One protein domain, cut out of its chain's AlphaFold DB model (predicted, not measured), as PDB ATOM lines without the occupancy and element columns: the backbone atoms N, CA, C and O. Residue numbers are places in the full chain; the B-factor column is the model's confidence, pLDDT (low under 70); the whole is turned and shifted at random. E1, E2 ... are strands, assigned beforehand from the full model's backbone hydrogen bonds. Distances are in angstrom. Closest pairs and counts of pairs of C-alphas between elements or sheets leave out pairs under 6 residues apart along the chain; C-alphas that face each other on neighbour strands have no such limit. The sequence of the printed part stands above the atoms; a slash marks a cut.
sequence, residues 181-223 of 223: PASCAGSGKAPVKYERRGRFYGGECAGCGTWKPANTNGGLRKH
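Overview. This is residues 181 to 223 of the 223 residues of an uncharacterized protein of Saccharothrix sp. ALI-22-I (UniProt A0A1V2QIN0). There is little regular structure: a small sheet of three short strands, with the rest of the printed part in loops; the turn from E1 to E2 lies at one end of the longest axis, the first residues at the other. E1, E2 and E3 form a meander, each strand the antiparallel neighbour of the one before. The printed part has 43 residues, 11 of them in named strands, and no named helix: all strand, compact, radius of gyration of the C-alphas 9.1 A, spans 27 by 18 by 14 A.

Along the chain. Residues 181 to 194 hold no named element. E1, residues 195 to 197, begins at C-alpha (78.030, 58.918, 25.217). E2, residues 200 to 204, is 12.7 A long. E3, residues 211 to 213, ends at C-alpha (79.429, 58.030, 34.237).

Arrangement. Hairpin E1 and E2 has a tight link, directions at 120 degrees, and N 195 and O 202 2.8 A apart. Hairpin E2 and E3 has a short link, 148 degrees, and N 212 and O 203 2.9 A apart. Pairing is staggered: E2 pairs with E1 over residues 200 to 202, with E3 over 202 to 204.

Size, cuts and confidence. The C-alphas farthest apart, of Ala 182 and Gly 198, are 27.5 A apart. The printed part has no cut and no long link between strands; residues 181 to 182 have pLDDT under 70.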
ATOM      1  N   PRO A 181      88.535  64.695  49.388       57.69
ATOM      2  CA  PRO A 181      89.561  64.338  48.422       57.69
ATOM      3  C   PRO A 181      89.380  65.275  47.235       57.69
ATOM      4  O   PRO A 181      88.236  65.508  46.825       57.69
ATOM      5  N   ALA A 182      90.475  65.893  46.790       62.59
ATOM      6  CA  ALA A 182      90.440  66.916  45.759       62.59
ATOM      7  C   ALA A 182      89.700  66.354  44.540       62.59
ATOM      8  O   ALA A 182      90.214  65.498  43.829       62.59
ATOM      9  N   SER A 183      88.451  66.778  44.352       75.50
ATOM     10  CA  SER A 183      87.657  66.373  43.202       75.50
ATOM     11  C   SER A 183      88.025  67.275  42.039       75.50
ATOM     12  O   SER A 183      88.099  68.494  42.212       75.50
ATOM     13  N   CYS A 184      88.190  66.698  40.855       84.12
ATOM     14  CA  CYS A 184      88.368  67.432  39.615       84.12
ATOM     15  C   CYS A 184      87.302  68.533  39.487       84.12
ATOM     16  O   CYS A 184      86.122  68.295  39.752       84.12
ATOM     17  N   ALA A 185      87.695  69.723  39.020       84.75
ATOM     18  CA  ALA A 185      86.801  70.869  38.819       84.75
ATOM     19  C   ALA A 185      85.637  70.605  37.836       84.75
ATOM     20  O   ALA A 185      84.689  71.394  37.767       84.75
ATOM     21  N   GLY A 186      85.704  69.516  37.061       84.31
ATOM     22  CA  GLY A 186      84.618  69.041  36.202       84.31
ATOM     23  C   GLY A 186      83.655  68.048  36.866       84.31
ATOM     24  O   GLY A 186      82.661  67.666  36.252       84.31
ATOM     25  N   SER A 187      83.889  67.647  38.119       86.62
ATOM     26  CA  SER A 187      82.935  66.849  38.897       86.62
ATOM     27  C   SER A 187      81.589  67.572  39.015       86.62
ATOM     28  O   SER A 187      81.524  68.727  39.427       86.62
ATOM     29  N   GLY A 188      80.498  66.889  38.667       86.06
ATOM     30  CA  GLY A 188      79.143  67.443  38.676       86.06
ATOM     31  C   GLY A 188      78.785  68.314  37.468       86.06
ATOM     32  O   GLY A 188      77.618  68.677  37.339       86.06
ATOM     33  N   LYS A 189      79.732  68.612  36.568       91.75
ATOM     34  CA  LYS A 189      79.468  69.332  35.312       91.75
ATOM     35  C   LYS A 189      79.092  68.361  34.192       91.75
ATOM     36  O   LYS A 189      79.358  67.163  34.291       91.75
ATOM     37  N   ALA A 190      78.460  68.876  33.140       90.25
ATOM     38  CA  ALA A 190      78.185  68.092  31.942       90.25
ATOM     39  C   ALA A 190      79.507  67.630  31.286       90.25
ATOM     40  O   ALA A 190      80.490  68.378  31.323       90.25
ATOM     41  N   PRO A 191      79.560  66.417  30.707       91.69
ATOM     42  CA  PRO A 191      80.691  66.006  29.887       91.69
ATOM     43  C   PRO A 191      80.828  66.882  28.642       91.69
ATOM     44  O   PRO A 191      79.861  67.503  28.204       91.69
ATOM     45  N   VAL A 192      82.015  66.856  28.028       91.94
ATOM     46  CA  VAL A 192      82.259  67.479  26.712       91.94
ATOM     47  C   VAL A 192      81.259  66.950  25.682       91.94
ATOM     48  O   VAL A 192      80.708  67.702  24.882       91.94
ATOM     49  N   LYS A 193      80.997  65.643  25.736       93.31
ATOM     50  CA  LYS A 193      80.013  64.961  24.907       93.31
ATOM     51  C   LYS A 193      79.396  63.815  25.690       93.31
ATOM     52  O   LYS A 193      80.112  63.044  26.325       93.31
ATOM     53  N   TYR A 194      78.077  63.700  25.623       91.75
ATOM     54  CA  TYR A 194      77.390  62.545  26.180       91.75
ATOM     55  C   TYR A 194      77.537  61.330  25.269       91.75
ATOM     56  O   TYR A 194      77.290  61.394  24.064       91.75
ATOM     57  N   GLU A 195      77.883  60.204  25.872       91.75
ATOM     58  CA  GLU A 195      78.030  58.918  25.217       91.75
ATOM     59  C   GLU A 195      77.673  57.764  26.160       91.75
ATOM     60  O   GLU A 195      77.638  57.884  27.389       91.75
ATOM     61  N   ARG A 196      77.373  56.610  25.566       88.25
ATOM     62  CA  ARG A 196      76.991  55.404  26.297       88.25
ATOM     63  C   ARG A 196      78.145  54.409  26.287       88.25
ATOM     64  O   ARG A 196      78.523  53.923  25.226       88.25
ATOM     65  N   ARG A 197      78.630  54.028  27.472       86.94
ATOM     66  CA  ARG A 197      79.627  52.962  27.647       86.94
ATOM     67  C   ARG A 197      79.031  51.835  28.488       86.94
ATOM     68  O   ARG A 197      78.886  51.932  29.708       86.94
ATOM     69  N   GLY A 198      78.619  50.764  27.810       86.94
ATOM     70  CA  GLY A 198      77.894  49.650  28.423       86.94
ATOM     71  C   GLY A 198      76.540  50.082  29.000       86.94
ATOM     72  O   GLY A 198      75.673  50.603  28.292       86.94
ATOM     73  N   ARG A 199      76.342  49.855  30.305       85.88
ATOM     74  CA  ARG A 199      75.108  50.232  31.023       85.88
ATOM     75  C   ARG A 199      75.105  51.679  31.522       85.88
ATOM     76  O   ARG A 199      74.097  52.121  32.063       85.88
ATOM     77  N   PHE A 200      76.206  52.409  31.356       86.81
ATOM     78  CA  PHE A 200      76.356  53.752  31.895       86.81
ATOM     79  C   PHE A 200      76.292  54.802  30.787       86.81
ATOM     80  O   PHE A 200      76.961  54.688  29.761       86.81
ATOM     81  N   TYR A 201      75.487  55.834  31.023       91.38
ATOM     82  CA  TYR A 201      75.500  57.069  30.247       91.38
ATOM     83  C   TYR A 201      76.486  58.032  30.912       91.38
ATOM     84  O   TYR A 201      76.479  58.141  32.139       91.38
ATOM     85  N   GLY A 202      77.373  58.666  30.153       93.25
ATOM     86  CA  GLY A 202      78.480  59.458  30.689       93.25
ATOM     87  C   GLY A 202      79.241  60.190  29.594       93.25
ATOM     88  O   GLY A 202      78.697  60.430  28.525       93.25
ATOM     89  N   GLY A 203      80.487  60.551  29.861       93.75
ATOM     90  CA  GLY A 203      81.353  61.174  28.867       93.75
ATOM     91  C   GLY A 203      82.659  61.667  29.469       93.75
ATOM     92  O   GLY A 203      82.908  61.512  30.668       93.75
ATOM     93  N   GLU A 204      83.499  62.258  28.632       94.44
ATOM     94  CA  GLU A 204      84.776  62.826  29.056       94.44
ATOM     95  C   GLU A 204      84.586  64.126  29.839       94.44
ATOM     96  O   GLU A 204      83.801  65.009  29.476       94.44
ATOM     97  N   CYS A 205      85.324  64.243  30.940       91.50
ATOM     98  CA  CYS A 205      85.375  65.453  31.740       91.50
ATOM     99  C   CYS A 205      86.157  66.554  31.018       91.50
ATOM    100  O   CYS A 205      87.342  66.390  30.748       91.50
ATOM    101  N   ALA A 206      85.544  67.724  30.820       87.56
ATOM    102  CA  ALA A 206      86.212  68.882  30.218       87.56
ATOM    103  C   ALA A 206      87.427  69.395  31.023       87.56
ATOM    104  O   ALA A 206      88.246  70.132  30.489       87.56
ATOM    105  N   GLY A 207      87.531  69.036  32.309       85.69
ATOM    106  CA  GLY A 207      88.623  69.470  33.185       85.69
ATOM    107  C   GLY A 207      89.838  68.540  33.207       85.69
ATOM    108  O   GLY A 207      90.951  69.020  33.379       85.69
ATOM    109  N   CYS A 208      89.648  67.225  33.068       87.81
ATOM    110  CA  CYS A 208      90.739  66.244  33.187       87.81
ATOM    111  C   CYS A 208      90.770  65.185  32.075       87.81
ATOM    112  O   CYS A 208      91.555  64.245  32.159       87.81
ATOM    113  N   GLY A 209      89.877  65.262  31.084       88.00
ATOM    114  CA  GLY A 209      89.769  64.309  29.972       88.00
ATOM    115  C   GLY A 209      89.295  62.907  30.364       88.00
ATOM    116  O   GLY A 209      89.063  62.065  29.506       88.00
ATOM    117  N   THR A 210      89.120  62.620  31.657       90.06
ATOM    118  CA  THR A 210      88.755  61.271  32.095       90.06
ATOM    119  C   THR A 210      87.277  61.005  31.839       90.06
ATOM    120  O   THR A 210      86.414  61.796  32.229       90.06
ATOM    121  N   TRP A 211      86.975  59.849  31.249       92.06
ATOM    122  CA  TRP A 211      85.603  59.383  31.098       92.06
ATOM    123  C   TRP A 211      84.972  59.052  32.451       92.06
ATOM    124  O   TRP A 211      85.519  58.263  33.233       92.06
ATOM    125  N   LYS A 212      83.793  59.612  32.726       93.06
ATOM    126  CA  LYS A 212      83.016  59.282  33.923       93.06
ATOM    127  C   LYS A 212      81.545  59.048  33.589       93.06
ATOM    128  O   LYS A 212      80.995  59.679  32.690       93.06
ATOM    129  N   PRO A 213      80.873  58.158  34.334       93.06
ATOM    130  CA  PRO A 213      79.429  58.030  34.237       93.06
ATOM    131  C   PRO A 213      78.756  59.309  34.751       93.06
ATOM    132  O   PRO A 213      79.232  59.941  35.699       93.06
ATOM    133  N   ALA A 214      77.619  59.656  34.161       92.06
ATOM    134  CA  ALA A 214      76.742  60.703  34.653       92.06
ATOM    135  C   ALA A 214      76.014  60.249  35.934       92.06
ATOM    136  O   ALA A 214      75.809  59.058  36.211       92.06
ATOM    137  N   ASN A 215      75.661  61.220  36.766       88.12
ATOM    138  CA  ASN A 215      74.748  61.073  37.886       88.12
ATOM    139  C   ASN A 215      73.300  61.312  37.414       88.12
ATOM    140  O   ASN A 215      73.049  61.610  36.248       88.12
ATOM    141  N   THR A 216      72.334  61.180  38.321       84.81
ATOM    142  CA  THR A 216      70.903  61.357  38.015       84.81
ATOM    143  C   THR A 216      70.535  62.760  37.530       84.81
ATOM    144  O   THR A 216      69.488  62.924  36.921       84.81
ATOM    145  N   ASN A 217      71.391  63.753  37.777       84.69
ATOM    146  CA  ASN A 217      71.191  65.148  37.390       84.69
ATOM    147  C   ASN A 217      71.936  65.489  36.082       84.69
ATOM    148  O   ASN A 217      72.097  66.661  35.761       84.69
ATOM    149  N   GLY A 218      72.458  64.489  35.361       84.75
ATOM    150  CA  GLY A 218      73.192  64.662  34.099       84.75
ATOM    151  C   GLY A 218      74.675  65.028  34.249       84.75
ATOM    152  O   GLY A 218      75.449  64.826  33.321       84.75
ATOM    153  N   GLY A 219      75.126  65.488  35.418       92.19
ATOM    154  CA  GLY A 219      76.538  65.825  35.649       92.19
ATOM    155  C   GLY A 219      77.436  64.599  35.855       92.19
ATOM    156  O   GLY A 219      76.983  63.560  36.328       92.19
ATOM    157  N   LEU A 220      78.735  64.707  35.570       91.44
ATOM    158  CA  LEU A 220      79.695  63.622  35.799       91.44
ATOM    159  C   LEU A 220      79.831  63.289  37.291       91.44
ATOM    160  O   LEU A 220      79.853  64.178  38.148       91.44
ATOM    161  N   ARG A 221      79.922  61.996  37.631       87.69
ATOM    162  CA  ARG A 221      80.165  61.556  39.017       87.69
ATOM    163  C   ARG A 221      81.489  62.109  39.540       87.69
ATOM    164  O   ARG A 221      82.402  62.385  38.766       87.69
ATOM    165  N   LYS A 222      81.583  62.250  40.866       87.62
ATOM    166  CA  LYS A 222      82.800  62.728  41.533       87.62
ATOM    167  C   LYS A 222      84.000  61.873  41.136       87.62
ATOM    168  O   LYS A 222      83.908  60.644  41.134       87.62
ATOM    169  N   HIS A 223      85.082  62.547  40.789       82.69
ATOM    170  CA  HIS A 223      86.349  61.978  40.362       82.69
ATOM    171  C   HIS A 223      87.467  62.985  40.563       82.69
ATOM    172  O   HIS A 223      87.144  64.190  40.699       82.69
TER     173      HIS A 223